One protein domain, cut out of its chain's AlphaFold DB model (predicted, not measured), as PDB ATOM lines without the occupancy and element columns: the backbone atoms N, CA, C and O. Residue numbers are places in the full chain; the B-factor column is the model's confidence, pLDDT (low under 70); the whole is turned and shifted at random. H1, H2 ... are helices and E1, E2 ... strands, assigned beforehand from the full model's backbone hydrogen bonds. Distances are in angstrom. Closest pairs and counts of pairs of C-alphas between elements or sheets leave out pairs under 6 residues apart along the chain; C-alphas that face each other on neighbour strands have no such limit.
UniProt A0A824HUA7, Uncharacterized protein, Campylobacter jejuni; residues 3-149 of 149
ATOM      1  N   CYS A   3      37.231   1.145 -15.139       66.25
ATOM      2  CA  CYS A   3      36.240   0.206 -14.637       66.25
ATOM      3  C   CYS A   3      35.433  -0.354 -15.807       66.25
ATOM      4  O   CYS A   3      35.055   0.388 -16.713       66.25
ATOM      5  N   LEU A   4      35.174  -1.660 -15.791       78.00
ATOM      6  CA  LEU A   4      34.328  -2.318 -16.784       78.00
ATOM      7  C   LEU A   4      33.146  -2.954 -16.066       78.00
ATOM      8  O   LEU A   4      33.341  -3.860 -15.252       78.00
ATOM      9  N   LEU A   5      31.945  -2.472 -16.378       77.50
ATOM     10  CA  LEU A   5      30.687  -3.050 -15.927       77.50
ATOM     11  C   LEU A   5      30.178  -4.022 -16.991       77.50
ATOM     12  O   LEU A   5      29.993  -3.634 -18.142       77.50
ATOM     13  N   LEU A   6      29.919  -5.262 -16.593       75.56
ATOM     14  CA  LEU A   6      29.138  -6.209 -17.380       75.56
ATOM     15  C   LEU A   6      27.808  -6.445 -16.665       75.56
ATOM     16  O   LEU A   6      27.788  -6.819 -15.491       75.56
ATOM     17  N   SER A   7      26.708  -6.232 -17.380       70.31
ATOM     18  CA  SER A   7      25.365  -6.622 -16.954       70.31
ATOM     19  C   SER A   7      24.918  -7.808 -17.798       70.31
ATOM     20  O   SER A   7      24.751  -7.673 -19.011       70.31
ATOM     21  N   ASN A   8      24.750  -8.966 -17.171       67.50
ATOM     22  CA  ASN A   8      24.183 -10.144 -17.810       67.50
ATOM     23  C   ASN A   8      23.484 -10.982 -16.739       67.50
ATOM     24  O   ASN A   8      24.088 -11.305 -15.718       67.50
ATOM     25  N   ASN A   9      22.224 -11.339 -16.966       66.06
ATOM     26  CA  ASN A   9      21.492 -12.203 -16.047       66.06
ATOM     27  C   ASN A   9      22.086 -13.616 -16.146       66.06
ATOM     28  O   ASN A   9      21.830 -14.321 -17.120       66.06
ATOM     29  N   GLY A  10      22.896 -14.019 -15.158       79.06
ATOM     30  CA  GLY A  10      23.461 -15.374 -15.085       79.06
ATOM     31  C   GLY A  10      24.986 -15.467 -15.171       79.06
ATOM     32  O   GLY A  10      25.507 -16.424 -15.741       79.06
ATOM     33  N   ILE A  11      25.727 -14.509 -14.606       88.75
ATOM     34  CA  ILE A  11      27.175 -14.659 -14.410       88.75
ATOM     35  C   ILE A  11      27.401 -15.733 -13.341       88.75
ATOM     36  O   ILE A  11      27.259 -15.467 -12.146       88.75
ATOM     37  N   ALA A  12      27.747 -16.944 -13.776       89.94
ATOM     38  CA  ALA A  12      28.112 -18.036 -12.886       89.94
ATOM     39  C   ALA A  12      29.514 -17.800 -12.305       89.94
ATOM     40  O   ALA A  12      30.502 -17.690 -13.034       89.94
ATOM     41  N   LEU A  13      29.598 -17.733 -10.978       92.38
ATOM     42  CA  LEU A  13      30.832 -17.568 -10.226       92.38
ATOM     43  C   LEU A  13      31.036 -18.764  -9.298       92.38
ATOM     44  O   LEU A  13      30.229 -19.016  -8.405       92.38
ATOM     45  N   ASN A  14      32.162 -19.453  -9.465       92.94
ATOM     46  CA  ASN A  14      32.620 -20.448  -8.502       92.94
ATOM     47  C   ASN A  14      33.190 -19.714  -7.288       92.94
ATOM     48  O   ASN A  14      34.290 -19.156  -7.357       92.94
ATOM     49  N   LEU A  15      32.435 -19.673  -6.191       94.12
ATOM     50  CA  LEU A  15      32.888 -19.011  -4.977       94.12
ATOM     51  C   LEU A  15      34.066 -19.776  -4.369       94.12
ATOM     52  O   LEU A  15      34.053 -21.010  -4.331       94.12
ATOM     53  N   PRO A  16      35.075 -19.067  -3.842       94.06
ATOM     54  CA  PRO A  16      36.144 -19.717  -3.110       94.06
ATOM     55  C   PRO A  16      35.610 -20.390  -1.833       94.06
ATOM     56  O   PRO A  16      34.568 -19.982  -1.306       94.06
ATOM     57  N   PRO A  17      36.329 -21.385  -1.277       94.50
ATOM     58  CA  PRO A  17      35.921 -22.070  -0.047       94.50
ATOM     59  C   PRO A  17      35.665 -21.122   1.131       94.50
ATOM     60  O   PRO A  17      34.725 -21.323   1.893       94.50
ATOM     61  N   SER A  18      36.444 -20.039   1.229       93.50
ATOM     62  CA  SER A  18      36.286 -18.977   2.233       93.50
ATOM     63  C   SER A  18      34.924 -18.270   2.179       93.50
ATOM     64  O   SER A  18      34.517 -17.654   3.161       93.50
ATOM     65  N   LEU A  19      34.213 -18.370   1.051       94.25
ATOM     66  CA  LEU A  19      32.891 -17.791   0.814       94.25
ATOM     67  C   LEU A  19      31.807 -18.863   0.584       94.25
ATOM     68  O   LEU A  19      30.734 -18.540   0.072       94.25
ATOM     69  N   GLY A  20      32.070 -20.121   0.959       89.75
ATOM     70  CA  GLY A  20      31.107 -21.228   0.905       89.75
ATOM     71  C   GLY A  20      31.326 -22.245  -0.222       89.75
ATOM     72  O   GLY A  20      30.625 -23.251  -0.249       89.75
ATOM     73  N   GLY A  21      32.295 -22.030  -1.124       86.06
ATOM     74  CA  GLY A  21      32.810 -23.085  -2.012       86.06
ATOM     75  C   GLY A  21      31.844 -23.653  -3.060       86.06
ATOM     76  O   GLY A  21      32.003 -24.808  -3.445       86.06
ATOM     77  N   SER A  22      30.846 -22.889  -3.514       90.00
ATOM     78  CA  SER A  22      29.828 -23.350  -4.473       90.00
ATOM     79  C   SER A  22      29.602 -22.356  -5.614       90.00
ATOM     80  O   SER A  22      30.070 -21.215  -5.568       90.00
ATOM     81  N   VAL A  23      28.882 -22.789  -6.647       92.00
ATOM     82  CA  VAL A  23      28.490 -21.933  -7.770       92.00
ATOM     83  C   VAL A  23      27.372 -20.993  -7.326       92.00
ATOM     84  O   VAL A  23      26.337 -21.435  -6.830       92.00
ATOM     85  N   ALA A  24      27.568 -19.695  -7.532       91.88
ATOM     86  CA  ALA A  24      26.561 -18.662  -7.326       91.88
ATOM     87  C   ALA A  24      26.355 -17.858  -8.613       91.88
ATOM     88  O   ALA A  24      27.295 -17.657  -9.379       91.88
ATOM     89  N   ASN A  25      25.128 -17.389  -8.841       93.19
ATOM     90  CA  ASN A  25      24.787 -16.579 -10.008       93.19
ATOM     91  C   ASN A  25      24.629 -15.109  -9.619       93.19
ATOM     92  O   ASN A  25      23.979 -14.791  -8.617       93.19
ATOM     93  N   TYR A  26      25.207 -14.238 -10.443       94.44
ATOM     94  CA  TYR A  26      25.153 -12.791 -10.292       94.44
ATOM     95  C   TYR A  26      24.628 -12.117 -11.563       94.44
ATOM     96  O   TYR A  26      24.890 -12.583 -12.673       94.44
ATOM     97  N   ASN A  27      23.905 -11.009 -11.407       94.00
ATOM     98  CA  ASN A  27      23.394 -10.216 -12.533       94.00
ATOM     99  C   ASN A  27      24.419  -9.189 -13.040       94.00
ATOM    100  O   ASN A  27      24.379  -8.758 -14.196       94.00
ATOM    101  N   TYR A  28      25.334  -8.774 -12.163       95.31
ATOM    102  CA  TYR A  28      26.272  -7.696 -12.436       95.31
ATOM    103  C   TYR A  28      27.686  -8.053 -11.996       95.31
ATOM    104  O   TYR A  28      27.892  -8.699 -10.964       95.31
ATOM    105  N   MET A  29      28.659  -7.579 -12.772       95.50
ATOM    106  CA  MET A  29      30.079  -7.660 -12.458       95.50
ATOM    107  C   MET A  29      30.779  -6.336 -12.766       95.50
ATOM    108  O   MET A  29      30.633  -5.801 -13.863       95.50
ATOM    109  N   LEU A  30      31.602  -5.847 -11.839       95.75
ATOM    110  CA  LEU A  30      32.429  -4.652 -12.020       95.75
ATOM    111  C   LEU A  30      33.895  -4.969 -11.751       95.75
ATOM    112  O   LEU A  30      34.251  -5.336 -10.634       95.75
ATOM    113  N   LYS A  31      34.755  -4.781 -12.755       96.69
ATOM    114  CA  LYS A  31      36.212  -4.817 -12.565       96.69
ATOM    115  C   LYS A  31      36.721  -3.438 -12.166       96.69
ATOM    116  O   LYS A  31      36.336  -2.447 -12.784       96.69
ATOM    117  N   LEU A  32      37.594  -3.399 -11.170       96.62
ATOM    118  CA  LEU A  32      38.186  -2.205 -10.588       96.62
ATOM    119  C   LEU A  32      39.710  -2.325 -10.603       96.62
ATOM    120  O   LEU A  32      40.254  -3.261 -10.021       96.62
ATOM    121  N   ASP A  33      40.374  -1.346 -11.211       96.88
ATOM    122  CA  ASP A  33      41.807  -1.083 -11.047       96.88
ATOM    123  C   ASP A  33      41.961   0.200 -10.220       96.88
ATOM    124  O   ASP A  33      41.675   1.311 -10.688       96.88
ATOM    125  N   MET A  34      42.299   0.023  -8.943       97.44
ATOM    126  CA  MET A  34      42.264   1.071  -7.932       97.44
ATOM    127  C   MET A  34      43.661   1.563  -7.577       97.44
ATOM    128  O   MET A  34      44.569   0.805  -7.221       97.44
ATOM    129  N   ILE A  35      43.775   2.885  -7.580       96.69
ATOM    130  CA  ILE A  35      44.950   3.638  -7.161       96.69
ATOM    131  C   ILE A  35      44.656   4.255  -5.797       96.69
ATOM    132  O   ILE A  35      43.533   4.675  -5.504       96.69
ATOM    133  N   TYR A  36      45.674   4.285  -4.946       97.12
ATOM    134  CA  TYR A  36      45.572   4.829  -3.603       97.12
ATOM    135  C   TYR A  36      45.036   6.267  -3.585       97.12
ATOM    136  O   TYR A  36      45.446   7.090  -4.402       97.12
ATOM    137  N   LYS A  37      44.114   6.558  -2.656       94.88
ATOM    138  CA  LYS A  37      43.422   7.853  -2.499       94.88
ATOM    139  C   LYS A  37      42.609   8.333  -3.713       94.88
ATOM    140  O   LYS A  37      42.046   9.425  -3.671       94.88
ATOM    141  N   GLN A  38      42.503   7.542  -4.780       95.00
ATOM    142  CA  GLN A  38      41.666   7.888  -5.922       95.00
ATOM    143  C   GLN A  38      40.231   7.409  -5.681       95.00
ATOM    144  O   GLN A  38      39.997   6.222  -5.435       95.00
ATOM    145  N   ALA A  39      39.272   8.329  -5.768       94.12
ATOM    146  CA  ALA A  39      37.856   7.993  -5.704       94.12
ATOM    147  C   ALA A  39      37.418   7.255  -6.981       94.12
ATOM    148  O   ALA A  39      37.705   7.703  -8.092       94.12
ATOM    149  N   VAL A  40      36.699   6.149  -6.808       95.25
ATOM    150  CA  VAL A  40      36.007   5.409  -7.870       95.25
ATOM    151  C   VAL A  40      34.517   5.670  -7.727       95.25
ATOM    152  O   VAL A  40      33.966   5.459  -6.648       95.25
ATOM    153  N   VAL A  41      33.859   6.063  -8.816       95.06
ATOM    154  CA  VAL A  41      32.395   6.130  -8.877       95.06
ATOM    155  C   VAL A  41      31.842   4.753  -9.237       95.06
ATOM    156  O   VAL A  41      32.287   4.123 -10.194       95.06
ATOM    157  N   LEU A  42      30.869   4.295  -8.463       95.38
ATOM    158  CA  LEU A  42      30.175   3.031  -8.643       95.38
ATOM    159  C   LEU A  42      28.831   3.226  -9.362       95.38
ATOM    160  O   LEU A  42      28.230   4.300  -9.276       95.38
ATOM    161  N   PRO A  43      28.314   2.190 -10.046       94.19
ATOM    162  CA  PRO A  43      26.971   2.233 -10.606       94.19
ATOM    163  C   PRO A  43      25.916   2.254  -9.491       94.19
ATOM    164  O   PRO A  43      26.053   1.580  -8.472       94.19
ATOM    165  N   SER A  44      24.833   3.008  -9.680       93.50
ATOM    166  CA  SER A  44      23.816   3.236  -8.640       93.50
ATOM    167  C   SER A  44      23.115   1.967  -8.154       93.50
ATOM    168  O   SER A  44      22.711   1.888  -6.994       93.50
ATOM    169  N   ASN A  45      23.005   0.952  -9.010       93.31
ATOM    170  CA  ASN A  45      22.348  -0.316  -8.700       93.31
ATOM    171  C   ASN A  45      23.128  -1.212  -7.718       93.31
ATOM    172  O   ASN A  45      22.580  -2.226  -7.294       93.31
ATOM    173  N   ILE A  46      24.371  -0.864  -7.356       95.31
ATOM    174  CA  ILE A  46      25.137  -1.557  -6.306       95.31
ATOM    175  C   ILE A  46      24.813  -1.031  -4.899       95.31
ATOM    176  O   ILE A  46      25.180  -1.648  -3.899       95.31
ATOM    177  N   ASN A  47      24.143   0.122  -4.799       94.56
ATOM    178  CA  ASN A  47      23.841   0.746  -3.517       94.56
ATOM    179  C   ASN A  47      22.909  -0.145  -2.678       94.56
ATOM    180  O   ASN A  47      21.929  -0.680  -3.198       94.56
ATOM    181  N   ASN A  48      23.191  -0.285  -1.379       95.25
ATOM    182  CA  ASN A  48      22.482  -1.179  -0.451       95.25
ATOM    183  C   ASN A  48      22.463  -2.667  -0.862       95.25
ATOM    184  O   ASN A  48      21.603  -3.426  -0.405       95.25
ATOM    185  N   LYS A  49      23.389  -3.108  -1.722       96.50
ATOM    186  CA  LYS A  49      23.497  -4.511  -2.140       96.50
ATOM    187  C   LYS A  49      24.525  -5.277  -1.320       96.50
ATOM    188  O   LYS A  49      25.543  -4.730  -0.890       96.50
ATOM    189  N   GLU A  50      24.269  -6.574  -1.163       97.00
ATOM    190  CA  GLU A  50      25.324  -7.531  -0.849       97.00
ATOM    191  C   GLU A  50      26.213  -7.711  -2.081       97.00
ATOM    192  O   GLU A  50      25.727  -7.884  -3.200       97.00
ATOM    193  N   VAL A  51      27.519  -7.672  -1.857       97.25
ATOM    194  CA  VAL A  51      28.539  -7.770  -2.887       97.25
ATOM    195  C   VAL A  51      29.546  -8.838  -2.504       97.25
ATOM    196  O   VAL A  51      30.031  -8.887  -1.370       97.25
ATOM    197  N   VAL A  52      29.899  -9.665  -3.482       97.81
ATOM    198  CA  VAL A  52      31.101 -10.494  -3.432       97.81
ATOM    199  C   VAL A  52      32.236  -9.754  -4.123       97.81
ATOM    200  O   VAL A  52      32.104  -9.321  -5.262       97.81
ATOM    201  N   MET A  53      33.353  -9.605  -3.421       98.19
ATOM    202  CA  MET A  53      34.561  -8.941  -3.887       98.19
ATOM    203  C   MET A  53      35.707  -9.944  -3.902       98.19
ATOM    204  O   MET A  53      36.085 -10.484  -2.858       98.19
ATOM    205  N   LEU A  54      36.271 -10.157  -5.085       98.19
ATOM    206  CA  LEU A  54      37.407 -11.041  -5.318       98.19
ATOM    207  C   LEU A  54      38.547 -10.272  -5.976       98.19
ATOM    208  O   LEU A  54      38.303  -9.352  -6.753       98.19
ATOM    209  N   GLY A  55      39.786 -10.669  -5.719       98.12
ATOM    210  CA  GLY A  55      40.941 -10.122  -6.423       98.12
ATOM    211  C   GLY A  55      42.164 -10.034  -5.535       98.12
ATOM    212  O   GLY A  55      42.430 -10.932  -4.736       98.12
ATOM    213  N   GLU A  56      42.917  -8.954  -5.692       98.62
ATOM    214  CA  GLU A  56      44.194  -8.759  -5.020       98.62
ATOM    215  C   GLU A  56      44.366  -7.306  -4.584       98.62
ATOM    216  O   GLU A  56      43.979  -6.371  -5.289       98.62
ATOM    217  N   VAL A  57      45.008  -7.121  -3.437       98.62
ATOM    218  CA  VAL A  57      45.495  -5.830  -2.953       98.62
ATOM    219  C   VAL A  57      46.987  -5.949  -2.666       98.62
ATOM    220  O   VAL A  57      47.462  -6.997  -2.234       98.62
ATOM    221  N   TRP A  58      47.751  -4.898  -2.924       98.38
ATOM    222  CA  TRP A  58      49.173  -4.853  -2.603       98.38
ATOM    223  C   TRP A  58      49.621  -3.423  -2.337       98.38
ATOM    224  O   TRP A  58      48.853  -2.467  -2.426       98.38
ATOM    225  N   THR A  59      50.892  -3.284  -1.995       98.19
ATOM    226  CA  THR A  59      51.571  -2.000  -1.810       98.19
ATOM    227  C   THR A  59      52.737  -1.956  -2.783       98.19
ATOM    228  O   THR A  59      53.342  -2.993  -3.053       98.19
ATOM    229  N   THR A  60      53.034  -0.802  -3.376       97.94
ATOM    230  CA  THR A  60      54.211  -0.681  -4.255       97.94
ATOM    231  C   THR A  60      55.472  -0.332  -3.469       97.94
ATOM    232  O   THR A  60      56.575  -0.511  -3.976       97.94
ATOM    233  N   GLY A  61      55.319   0.187  -2.247       96.25
ATOM    234  CA  GLY A  61      56.406   0.448  -1.309       96.25
ATOM    235  C   GLY A  61      56.618  -0.702  -0.324       96.25
ATOM    236  O   GLY A  61      55.695  -1.447  -0.010       96.25
ATOM    237  N   ASN A  62      57.843  -0.829   0.188       95.19
ATOM    238  CA  ASN A  62      58.140  -1.727   1.304       95.19
ATOM    239  C   ASN A  62      57.832  -1.045   2.639       95.19
ATOM    240  O   ASN A  62      57.990   0.169   2.785       95.19
ATOM    241  N   MET A  63      57.490  -1.843   3.646       93.19
ATOM    242  CA  MET A  63      57.375  -1.378   5.023       93.19
ATOM    243  C   MET A  63      57.841  -2.447   6.000       93.19
ATOM    244  O   MET A  63      57.522  -3.623   5.853       93.19
ATOM    245  N   SER A  64      58.574  -2.007   7.018       93.50
ATOM    246  CA  SER A  64      58.992  -2.813   8.159       93.50
ATOM    247  C   SER A  64      59.048  -1.900   9.380       93.50
ATOM    248  O   SER A  64      60.048  -1.230   9.640       93.50
ATOM    249  N   ASN A  65      57.920  -1.790  10.076       90.50
ATOM    250  CA  ASN A  65      57.763  -0.905  11.226       90.50
ATOM    251  C   ASN A  65      57.850  -1.707  12.537       90.50
ATOM    252  O   ASN A  65      57.348  -2.823  12.641       90.50
ATOM    253  N   LYS A  66      58.439  -1.126  13.590       88.62
ATOM    254  CA  LYS A  66      58.513  -1.781  14.914       88.62
ATOM    255  C   LYS A  66      57.169  -1.757  15.657       88.62
ATOM    256  O   LYS A  66      56.752  -2.756  16.251       88.62
ATOM    257  N   THR A  67      56.472  -0.622  15.607       88.81
ATOM    258  CA  THR A  67      55.312  -0.354  16.476       88.81
ATOM    259  C   THR A  67      54.028  -0.106  15.694       88.81
ATOM    260  O   THR A  67      53.050  -0.803  15.953       88.81
ATOM    261  N   SER A  68      54.019   0.828  14.737       90.81
ATOM    262  CA  SER A  68      52.839   1.107  13.909       90.81
ATOM    263  C   SER A  68      52.619   0.027  12.856       90.81
ATOM    264  O   SER A  68      53.571  -0.497  12.279       90.81
ATOM    265  N   GLY A  69      51.355  -0.279  12.585       94.44
ATOM    266  CA  GLY A  69      50.946  -1.068  11.431       94.44
ATOM    267  C   GLY A  69      49.929  -0.319  10.581       94.44
ATOM    268  O   GLY A  69      49.336   0.666  11.027       94.44
ATOM    269  N   ASN A  70      49.698  -0.839   9.382       96.50
ATOM    270  CA  ASN A  70      48.727  -0.320   8.437       96.50
ATOM    271  C   ASN A  70      47.765  -1.429   8.011       96.50
ATOM    272  O   ASN A  70      48.197  -2.552   7.749       96.50
ATOM    273  N   THR A  71      46.473  -1.119   7.925       98.00
ATOM    274  CA  THR A  71      45.493  -1.933   7.190       98.00
ATOM    275  C   THR A  71      45.392  -1.438   5.747       98.00
ATOM    276  O   THR A  71      45.755  -0.291   5.453       98.00
ATOM    277  N   LEU A  72      44.876  -2.287   4.853       98.38
ATOM    278  CA  LEU A  72      44.446  -1.898   3.505       98.38
ATOM    279  C   LEU A  72      42.938  -2.099   3.395       98.38
ATOM    280  O   LEU A  72      42.422  -3.168   3.723       98.38
ATOM    281  N   GLU A  73      42.225  -1.060   2.976       98.38
ATOM    282  CA  GLU A  73      40.774  -0.962   3.134       98.38
ATOM    283  C   GLU A  73      40.152  -0.321   1.890       98.38
ATOM    284  O   GLU A  73      40.752   0.556   1.268       98.38
ATOM    285  N   ILE A  74      38.916  -0.691   1.566       98.19
ATOM    286  CA  ILE A  74      38.043   0.164   0.755       98.19
ATOM    287  C   ILE A  74      37.168   0.949   1.717       98.19
ATOM    288  O   ILE A  74      36.572   0.358   2.614       98.19
ATOM    289  N   THR A  75      37.085   2.262   1.533       98.19
ATOM    290  CA  THR A  75      36.270   3.141   2.376       98.19
ATOM    291  C   THR A  75      35.286   3.953   1.547       98.19
ATOM    292  O   THR A  75      35.507   4.194   0.359       98.19
ATOM    293  N   TRP A  76      34.187   4.351   2.181       97.75
ATOM    294  CA  TRP A  76      33.186   5.265   1.636       97.75
ATOM    295  C   TRP A  76      32.578   6.116   2.753       97.75
ATOM    296  O   TRP A  76      32.893   5.930   3.932       97.75
ATOM    297  N   ASN A  77      31.739   7.088   2.382       96.88
ATOM    298  CA  ASN A  77      31.077   8.003   3.321       96.88
ATOM    299  C   ASN A  77      32.058   8.746   4.242       96.88
ATOM    300  O   ASN A  77      31.827   8.827   5.447       96.88
ATOM    301  N   ASN A  78      33.157   9.268   3.688       95.06
ATOM    302  CA  ASN A  78      34.220   9.923   4.457       95.06
ATOM    303  C   ASN A  78      34.771   9.028   5.587       95.06
ATOM    304  O   ASN A  78      34.799   9.416   6.751       95.06
ATOM    305  N   PHE A  79      35.173   7.803   5.236       96.25
ATOM    306  CA  PHE A  79      35.744   6.800   6.147       96.25
ATOM    307  C   PHE A  79      34.801   6.242   7.228       96.25
ATOM    308  O   PHE A  79      35.228   5.401   8.019       96.25
ATOM    309  N   ASN A  80      33.523   6.639   7.247       96.44
ATOM    310  CA  ASN A  80      32.527   6.103   8.185       96.44
ATOM    311  C   ASN A  80      32.137   4.652   7.888       96.44
ATOM    312  O   ASN A  80      31.553   3.969   8.727       96.44
ATOM    313  N   SER A  81      32.423   4.177   6.681       97.44
ATOM    314  CA  SER A  81      32.128   2.814   6.266       97.44
ATOM    315  C   SER A  81      33.328   2.234   5.536       97.44
ATOM    316  O   SER A  81      34.044   2.947   4.823       97.44
ATOM    317  N   LYS A  82      33.584   0.944   5.767       97.56
ATOM    318  CA  LYS A  82      34.775   0.279   5.253       97.56
ATOM    319  C   LYS A  82      34.602  -1.218   5.072       97.56
ATOM    320  O   LYS A  82      33.811  -1.856   5.764       97.56
ATOM    321  N   VAL A  83      35.442  -1.777   4.209       98.00
ATOM    322  CA  VAL A  83      35.737  -3.208   4.161       98.00
ATOM    323  C   VAL A  83      37.249  -3.418   4.180       98.00
ATOM    324  O   VAL A  83      37.992  -2.836   3.384       98.00
ATOM    325  N   THR A  84      37.695  -4.286   5.085       98.25
ATOM    326  CA  THR A  84      39.115  -4.593   5.272       98.25
ATOM    327  C   THR A  84      39.574  -5.622   4.260       98.25
ATOM    328  O   THR A  84      39.166  -6.787   4.317       98.25
ATOM    329  N   LEU A  85      40.444  -5.187   3.347       98.38
ATOM    330  CA  LEU A  85      41.066  -6.028   2.327       98.38
ATOM    331  C   LEU A  85      42.226  -6.821   2.921       98.38
ATOM    332  O   LEU A  85      42.309  -8.032   2.730       98.38
ATOM    333  N   HIS A  86      43.074  -6.147   3.698       98.06
ATOM    334  CA  HIS A  86      44.147  -6.767   4.459       98.06
ATOM    335  C   HIS A  86      44.161  -6.234   5.888       98.06
ATOM    336  O   HIS A  86      44.020  -5.030   6.124       98.06
ATOM    337  N   ALA A  87      44.297  -7.161   6.835       96.69
ATOM    338  CA  ALA A  87      44.347  -6.861   8.255       96.69
ATOM    339  C   ALA A  87      45.578  -6.010   8.607       96.69
ATOM    340  O   ALA A  87      46.446  -5.747   7.776       96.69
ATOM    341  N   LEU A  88      45.636  -5.563   9.860       96.62
ATOM    342  CA  LEU A  88      46.720  -4.719  10.339       96.62
ATOM    343  C   LEU A  88      48.056  -5.455  10.200       96.62
ATOM    344  O   LEU A  88      48.255  -6.496  10.825       96.62
ATOM    345  N   SER A  89      48.978  -4.884   9.430       96.38
ATOM    346  CA  SER A  89      50.325  -5.422   9.268       96.38
ATOM    347  C   SER A  89      51.378  -4.356   9.524       96.38
ATOM    348  O   SER A  89      51.234  -3.201   9.125       96.38
ATOM    349  N   LYS A  90      52.466  -4.761  10.178       95.62
ATOM    350  CA  LYS A  90      53.686  -3.955  10.340       95.62
ATOM    351  C   LYS A  90      54.673  -4.144   9.187       95.62
ATOM    352  O   LYS A  90      55.649  -3.400   9.085       95.62
ATOM    353  N   TYR A  91      54.407  -5.137   8.342       95.50
ATOM    354  CA  TYR A  91      55.290  -5.576   7.280       95.50
ATOM    355  C   TYR A  91      54.536  -5.643   5.959       95.50
ATOM    356  O   TYR A  91      53.517  -6.325   5.845       95.50
ATOM    357  N   TYR A  92      55.068  -4.960   4.958       96.81
ATOM    358  CA  TYR A  92      54.638  -5.111   3.579       96.81
ATOM    359  C   TYR A  92      55.862  -5.307   2.702       96.81
ATOM    360  O   TYR A  92      56.807  -4.516   2.750       96.81
ATOM    361  N   THR A  93      55.815  -6.351   1.887       97.62
ATOM    362  CA  THR A  93      56.764  -6.551   0.797       97.62
ATOM    363  C   THR A  93      56.196  -5.883  -0.447       97.62
ATOM    364  O   THR A  93      55.060  -6.160  -0.842       97.62
ATOM    365  N   ALA A  94      56.978  -5.003  -1.064       97.69
ATOM    366  CA  ALA A  94      56.584  -4.297  -2.271       97.69
ATOM    367  C   ALA A  94      56.155  -5.284  -3.364       97.69
ATOM    368  O   ALA A  94      56.837  -6.271  -3.640       97.69
ATOM    369  N   ASN A  95      55.020  -4.996  -3.999       97.94
ATOM    370  CA  ASN A  95      54.402  -5.772  -5.073       97.94
ATOM    371  C   ASN A  95      54.002  -7.211  -4.699       97.94
ATOM    372  O   ASN A  95      53.568  -7.965  -5.572       97.94
ATOM    373  N   ALA A  96      54.077  -7.592  -3.420       98.12
ATOM    374  CA  ALA A  96      53.525  -8.855  -2.956       98.12
ATOM    375  C   ALA A  96      51.994  -8.769  -2.942       98.12
ATOM    376  O   ALA A  96      51.396  -8.020  -2.167       98.12
ATOM    377  N   LYS A  97      51.367  -9.534  -3.835       98.19
ATOM    378  CA  LYS A  97      49.914  -9.587  -3.996       98.19
ATOM    379  C   LYS A  97      49.272 -10.354  -2.852       98.19
ATOM    380  O   LYS A  97      49.618 -11.502  -2.584       98.19
ATOM    381  N   ILE A  98      48.312  -9.711  -2.197       98.12
ATOM    382  CA  ILE A  98      47.529 -10.280  -1.108       98.12
ATOM    383  C   ILE A  98      46.142 -10.583  -1.652       98.12
ATOM    384  O   ILE A  98      45.444  -9.692  -2.137       98.12
ATOM    385  N   LYS A  99      45.749 -11.850  -1.561       98.19
ATOM    386  CA  LYS A  99      44.452 -12.321  -2.034       98.19
ATOM    387  C   LYS A  99      43.312 -11.677  -1.237       98.19
ATOM    388  O   LYS A  99      43.348 -11.641  -0.009       98.19
ATOM    389  N   VAL A 100      42.286 -11.216  -1.946       98.44
ATOM    390  CA  VAL A 100      41.062 -10.637  -1.390       98.44
ATOM    391  C   VAL A 100      39.888 -11.535  -1.741       98.44
ATOM    392  O   VAL A 100      39.614 -11.785  -2.913       98.44
ATOM    393  N   GLU A 101      39.177 -11.984  -0.712       97.88
ATOM    394  CA  GLU A 101      37.925 -12.730  -0.823       97.88
ATOM    395  C   GLU A 101      36.980 -12.218   0.261       97.88
ATOM    396  O   GLU A 101      37.207 -12.436   1.454       97.88
ATOM    397  N   LYS A 102      35.966 -11.448  -0.135       97.69
ATOM    398  CA  LYS A 102      35.040 -10.798   0.797       97.69
ATOM    399  C   LYS A 102      33.608 -10.919   0.302       97.69
ATOM    400  O   LYS A 102      33.345 -10.832  -0.892       97.69
ATOM    401  N   LYS A 103      32.685 -11.053   1.249       97.19
ATOM    402  CA  LYS A 103      31.248 -10.869   1.055       97.19
ATOM    403  C   LYS A 103      30.768  -9.880   2.111       97.19
ATOM    404  O   LYS A 103      31.059 -10.073   3.289       97.19
ATOM    405  N   PHE A 104      30.124  -8.798   1.689       97.00
ATOM    406  CA  PHE A 104      29.674  -7.727   2.582       97.00
ATOM    407  C   PHE A 104      28.533  -6.932   1.943       97.00
ATOM    408  O   PHE A 104      28.293  -7.044   0.746       97.00
ATOM    409  N   ASN A 105      27.838  -6.110   2.731       96.44
ATOM    410  CA  ASN A 105      26.828  -5.180   2.229       96.44
ATOM    411  C   ASN A 105      27.413  -3.759   2.202       96.44
ATOM    412  O   ASN A 105      27.964  -3.310   3.207       96.44
ATOM    413  N   PHE A 106      27.308  -3.058   1.071       93.00
ATOM    414  CA  PHE A 106      27.788  -1.673   0.966       93.00
ATOM    415  C   PHE A 106      26.979  -0.680   1.823       93.00
ATOM    416  O   PHE A 106      27.458   0.420   2.104       93.00
ATOM    417  N   GLY A 107      25.767  -1.044   2.249       92.12
ATOM    418  CA  GLY A 107      24.810  -0.102   2.821       92.12
ATOM    419  C   GLY A 107      24.576   1.074   1.870       92.12
ATOM    420  O   GLY A 107      24.782   0.956   0.660       92.12
ATOM    421  N   ASN A 108      24.175   2.221   2.418       94.94
ATOM    422  CA  ASN A 108      24.031   3.434   1.624       94.94
ATOM    423  C   ASN A 108      25.403   4.078   1.358       94.94
ATOM    424  O   ASN A 108      26.092   4.484   2.297       94.94
ATOM    425  N   ILE A 109      25.780   4.209   0.088       95.88
ATOM    426  CA  ILE A 109      27.010   4.852  -0.379       95.88
ATOM    427  C   ILE A 109      26.686   6.272  -0.856       95.88
ATOM    428  O   ILE A 109      26.159   6.478  -1.952       95.88
ATOM    429  N   ASN A 110      27.044   7.276  -0.059       93.81
ATOM    430  CA  ASN A 110      26.912   8.679  -0.432       93.81
ATOM    431  C   ASN A 110      27.747   8.963  -1.685       93.81
ATOM    432  O   ASN A 110      28.913   8.573  -1.775       93.81
ATOM    433  N   ASN A 111      27.138   9.647  -2.656       93.25
ATOM    434  CA  ASN A 111      27.732   9.976  -3.955       93.25
ATOM    435  C   ASN A 111      28.241   8.762  -4.758       93.25
ATOM    436  O   ASN A 111      28.946   8.952  -5.745       93.25
ATOM    437  N   LEU A 112      27.893   7.529  -4.352       95.50
ATOM    438  CA  LEU A 112      28.332   6.277  -4.976       95.50
ATOM    439  C   LEU A 112      29.856   6.163  -5.116       95.50
ATOM    440  O   LEU A 112      30.348   5.532  -6.047       95.50
ATOM    441  N   GLN A 113      30.617   6.782  -4.213       96.38
ATOM    442  CA  GLN A 113      32.073   6.812  -4.298       96.38
ATOM    443  C   GLN A 113      32.729   5.930  -3.245       96.38
ATOM    444  O   GLN A 113      32.402   5.991  -2.060       96.38
ATOM    445  N   ILE A 114      33.710   5.153  -3.694       97.56
ATOM    446  CA  ILE A 114      34.596   4.365  -2.837       97.56
ATOM    447  C   ILE A 114      36.052   4.752  -3.081       97.56
ATOM    448  O   ILE A 114      36.395   5.301  -4.128       97.56
ATOM    449  N   MET A 115      36.931   4.432  -2.137       97.75
ATOM    450  CA  MET A 115      38.350   4.763  -2.237       97.75
ATOM    451  C   MET A 115      39.234   3.696  -1.600       97.75
ATOM    452  O   MET A 115      38.969   3.234  -0.486       97.75
ATOM    453  N   LEU A 116      40.343   3.365  -2.267       98.19
ATOM    454  CA  LEU A 116      41.400   2.549  -1.675       98.19
ATOM    455  C   LEU A 116      42.145   3.384  -0.636       98.19
ATOM    456  O   LEU A 116      42.726   4.425  -0.949       98.19
ATOM    457  N   SER A 117      42.104   2.915   0.602       98.12
ATOM    458  CA  SER A 117      42.563   3.632   1.783       98.12
ATOM    459  C   SER A 117      43.474   2.759   2.635       98.12
ATOM    460  O   SER A 117      43.492   1.533   2.520       98.12
ATOM    461  N   SER A 118      44.217   3.402   3.528       97.56
ATOM    462  CA  SER A 118      45.010   2.726   4.549       97.56
ATOM    463  C   SER A 118      44.744   3.360   5.902       97.56
ATOM    464  O   SER A 118      44.743   4.586   6.001       97.56
ATOM    465  N   TYR A 119      44.519   2.549   6.935       97.00
ATOM    466  CA  TYR A 119      44.467   3.026   8.314       97.00
ATOM    467  C   TYR A 119      45.760   2.673   9.033       97.00
ATOM    468  O   TYR A 119      46.130   1.501   9.088       97.00
ATOM    469  N   GLN A 120      46.420   3.664   9.618       95.19
ATOM    470  CA  GLN A 120      47.589   3.481  10.464       95.19
ATOM    471  C   GLN A 120      47.154   3.372  11.930       95.19
ATOM    472  O   GLN A 120      46.381   4.197  12.411       95.19
ATOM    473  N   SER A 121      47.669   2.384  12.665       94.38
ATOM    474  CA  SER A 121      47.323   2.159  14.082       94.38
ATOM    475  C   SER A 121      47.912   3.185  15.056       94.38
ATOM    476  O   SER A 121      47.587   3.152  16.239       94.38
ATOM    477  N   GLY A 122      48.809   4.052  14.585       88.19
ATOM    478  CA  GLY A 122      49.608   4.947  15.418       88.19
ATOM    479  C   GLY A 122      50.795   4.263  16.106       88.19
ATOM    480  O   GLY A 122      50.953   3.039  16.081       88.19
ATOM    481  N   SER A 123      51.681   5.083  16.668       85.06
ATOM    482  CA  SER A 123      52.824   4.702  17.509       85.06
ATOM    483  C   SER A 123      53.216   5.878  18.414       85.06
ATOM    484  O   SER A 123      52.605   6.938  18.325       85.06
ATOM    485  N   ALA A 124      54.265   5.734  19.234       82.12
ATOM    486  CA  ALA A 124      54.752   6.805  20.114       82.12
ATOM    487  C   ALA A 124      54.984   8.153  19.394       82.12
ATOM    488  O   ALA A 124      54.749   9.199  19.986       82.12
ATOM    489  N   ASN A 125      55.386   8.120  18.116       80.25
ATOM    490  CA  ASN A 125      55.695   9.314  17.316       80.25
ATOM    491  C   ASN A 125      54.812   9.458  16.065       80.25
ATOM    492  O   ASN A 125      55.115  10.272  15.196       80.25
ATOM    493  N   ALA A 126      53.764   8.642  15.918       81.00
ATOM    494  CA  ALA A 126      52.912   8.675  14.732       81.00
ATOM    495  C   ALA A 126      51.439   8.597  15.124       81.00
ATOM    496  O   ALA A 126      51.056   7.740  15.921       81.00
ATOM    497  N   SER A 127      50.612   9.459  14.542       87.06
ATOM    498  CA  SER A 127      49.172   9.432  14.769       87.06
ATOM    499  C   SER A 127      48.541   8.158  14.205       87.06
ATOM    500  O   SER A 127      49.027   7.553  13.245       87.06
ATOM    501  N   ALA A 128      47.448   7.734  14.837       93.81
ATOM    502  CA  ALA A 128      46.536   6.779  14.236       93.81
ATOM    503  C   ALA A 128      45.582   7.526  13.303       93.81
ATOM    504  O   ALA A 128      45.195   8.661  13.592       93.81
ATOM    505  N   GLY A 129      45.193   6.910  12.193       95.75
ATOM    506  CA  GLY A 129      44.259   7.554  11.281       95.75
ATOM    507  C   GLY A 129      44.292   7.025   9.862       95.75
ATOM    508  O   GLY A 129      45.092   6.165   9.492       95.75
ATOM    509  N   TRP A 130      43.389   7.577   9.061       96.75
ATOM    510  CA  TRP A 130      43.263   7.265   7.650       96.75
ATOM    511  C   TRP A 130      44.276   8.039   6.826       96.75
ATOM    512  O   TRP A 130      44.463   9.239   6.998       96.75
ATOM    513  N   ASN A 131      44.854   7.350   5.855       94.69
ATOM    514  CA  ASN A 131      45.550   7.952   4.739       94.69
ATOM    515  C   ASN A 131      46.743   8.854   5.105       94.69
ATOM    516  O   ASN A 131      47.015   9.839   4.419       94.69
ATOM    517  N   LEU A 132      47.454   8.473   6.170       92.62
ATOM    518  CA  LEU A 132      48.649   9.145   6.683       92.62
ATOM    519  C   LEU A 132      49.915   8.802   5.876       92.62
ATOM    520  O   LEU A 132      49.879   7.982   4.957       92.62
ATOM    521  N   ASN A 133      51.049   9.389   6.276       89.81
ATOM    522  CA  ASN A 133      52.348   9.277   5.599       89.81
ATOM    523  C   ASN A 133      52.785   7.831   5.309       89.81
ATOM    524  O   ASN A 133      53.349   7.573   4.247       89.81
ATOM    525  N   ASP A 134      52.528   6.872   6.211       86.94
ATOM    526  CA  ASP A 134      52.858   5.465   5.931       86.94
ATOM    527  C   ASP A 134      52.029   4.916   4.767       86.94
ATOM    528  O   ASP A 134      52.553   4.178   3.938       86.94
ATOM    529  N   GLY A 135      50.759   5.309   4.657       89.06
ATOM    530  CA  GLY A 135      49.915   4.952   3.523       89.06
ATOM    531  C   GLY A 135      50.437   5.531   2.206       89.06
ATOM    532  O   GLY A 135      50.493   4.811   1.212       89.06
ATOM    533  N   ASP A 136      50.893   6.788   2.206       92.19
ATOM    534  CA  ASP A 136      51.525   7.412   1.031       92.19
ATOM    535  C   ASP A 136      52.819   6.700   0.630       92.19
ATOM    536  O   ASP A 136      53.035   6.423  -0.547       92.19
ATOM    537  N   ARG A 137      53.646   6.321   1.612       92.19
ATOM    538  CA  ARG A 137      54.873   5.549   1.384       92.19
ATOM    539  C   ARG A 137      54.585   4.152   0.832       92.19
ATOM    540  O   ARG A 137      55.288   3.688  -0.063       92.19
ATOM    541  N   LEU A 138      53.573   3.473   1.372       95.44
ATOM    542  CA  LEU A 138      53.138   2.158   0.901       95.44
ATOM    543  C   LEU A 138      52.568   2.225  -0.518       95.44
ATOM    544  O   LEU A 138      52.726   1.272  -1.282       95.44
ATOM    545  N   ASN A 139      51.900   3.332  -0.858       97.00
ATOM    546  CA  ASN A 139      51.184   3.545  -2.111       97.00
ATOM    547  C   ASN A 139      50.368   2.301  -2.543       97.00
ATOM    548  O   ASN A 139      50.713   1.628  -3.522       97.00
ATOM    549  N   PRO A 140      49.300   1.954  -1.797       98.06
ATOM    550  CA  PRO A 140      48.431   0.828  -2.113       98.06
ATOM    551  C   PRO A 140      47.929   0.776  -3.567       98.06
ATOM    552  O   PRO A 140      47.716   1.787  -4.247       98.06
ATOM    553  N   ARG A 141      47.683  -0.442  -4.036       98.31
ATOM    554  CA  ARG A 141      47.051  -0.757  -5.319       98.31
ATOM    555  C   ARG A 141      46.096  -1.927  -5.131       98.31
ATOM    556  O   ARG A 141      46.327  -2.771  -4.265       98.31
ATOM    557  N   ALA A 142      45.030  -1.977  -5.922       98.38
ATOM    558  CA  ALA A 142      44.119  -3.111  -5.892       98.38
ATOM    559  C   ALA A 142      43.538  -3.403  -7.274       98.38
ATOM    560  O   ALA A 142      43.124  -2.486  -7.974       98.38
ATOM    561  N   ASN A 143      43.441  -4.688  -7.600       98.31
ATOM    562  CA  ASN A 143      42.682  -5.194  -8.735       98.31
ATOM    563  C   ASN A 143      41.554  -6.048  -8.178       98.31
ATOM    564  O   ASN A 143      41.797  -7.141  -7.664       98.31
ATOM    565  N   LEU A 144      40.331  -5.534  -8.246       98.25
ATOM    566  CA  LEU A 144      39.163  -6.137  -7.617       98.25
ATOM    567  C   LEU A 144      38.082  -6.397  -8.660       98.25
ATOM    568  O   LEU A 144      37.926  -5.653  -9.622       98.25
ATOM    569  N   THR A 145      37.310  -7.452  -8.455       97.75
ATOM    570  CA  THR A 145      36.087  -7.728  -9.199       97.75
ATOM    571  C   THR A 145      34.945  -7.854  -8.207       97.75
ATOM    572  O   THR A 145      35.023  -8.638  -7.260       97.75
ATOM    573  N   LEU A 146      33.910  -7.045  -8.410       97.56
ATOM    574  CA  LEU A 146      32.694  -7.029  -7.609       97.56
ATOM    575  C   LEU A 146      31.587  -7.774  -8.347       97.56
ATOM    576  O   LEU A 146      31.449  -7.591  -9.554       97.56
ATOM    577  N   TYR A 147      30.785  -8.544  -7.619       96.75
ATOM    578  CA  TYR A 147      29.636  -9.294  -8.122       96.75
ATOM    579  C   TYR A 147      28.419  -9.052  -7.228       96.75
ATOM    580  O   TYR A 147      28.543  -9.125  -6.003       96.75
ATOM    581  N   TRP A 148      27.258  -8.760  -7.822       96.12
ATOM    582  CA  TRP A 148      26.008  -8.519  -7.084       96.12
ATOM    583  C   TRP A 148      24.759  -8.787  -7.935       96.12
ATOM    584  O   TRP A 148      24.852  -9.045  -9.139       96.12
ATOM    585  N   ASN A 149      23.592  -8.738  -7.282       93.12
ATOM    586  CA  ASN A 149      22.266  -8.955  -7.873       93.12
ATOM    587  C   ASN A 149      21.375  -7.717  -7.834       93.12
ATOM    588  O   ASN A 149      21.375  -6.987  -6.812       93.12
TER     589      ASN A 149
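This is residues 3 to 149 of the 149 residues of an uncharacterized protein of Campylobacter jejuni (UniProt A0A824HUA7). Two strongly twisted sheets stand partly face to face as a sandwich, E1 E2 E10 E4 E7 in one and E3 E5 E6 E8 E9 in the other, their strands crossed at 54 degrees. The bend of E1 at residue 9 and the turn of the E8 and E9 hairpin lie at opposite ends of the long axis, and the short helix H1 packs across E8. The printed part has 147 residues, with ten named strands and one named helix in the order E1 to E9, H1, E10; the class is mostly strand. The first sheet runs E1, E2, E10, E4, E7, antiparallel throughout; the second is branched, its neighbour pairs antiparallel. The whole is compact, with a radius of gyration of the C-alphas of 15.7 A, and its elongated outline spans 52 by 32 by 22 A.

E1, residues 3 to 14, forms an antiparallel hairpin with E2, residues 23 to 35; N 6 and O 29 are within hydrogen-bond range at 2.9 A. E2 is also antiparallel to E10, residues 140 to 148, with N 32 and O 144 2.8 A apart. E10 is antiparallel to E4, residues 50 to 59, with N 145 and O 54 at 2.7 A. E4 is antiparallel to the edge strand E7, residues 98 to 105, with N 53 and O 102 at 2.8 A. In the other sheet E8, residues 113 to 123, has E3, residues 39 to 41, and E9, residues 126 to 130, on one side and E5, residues 70 to 76, on the other side. Its pairs include O 114 with N 40 at 2.8 A, N 120 with O 129 at 2.8 A and O 117 with N 73 at 2.9 A. E5 forms a hairpin with E6, residues 81 to 89, with N 83 and O 74 at 2.9 A. Between the sheets, the closest C-alphas of E6 and E7 are those of Leu 85 and Val 100, 5.9 A apart. E1 and E8 are apart. H1, residues 133 to 138, lies over E8 at a height over the sheet of 8.4 A, across the strands at 68 degrees on the local plane; every O i to N i+4 pair in it is within hydrogen-bond range.

E1 begins at C-alpha 3 (36.240, 0.206, -14.637). E2 measures 30.4 A, E4 26.8 A, E8 30.2 A and E10 24.8 A, ending at C-alpha 148 (26.008, -8.519, -7.084).

The C-alphas farthest apart, of Asn 9 and Ala 124, are 52.7 A apart. The printed part has no cut and no long link. Mean pLDDT of the printed part is 93.8; residues 3, 8 and 9 are under 70.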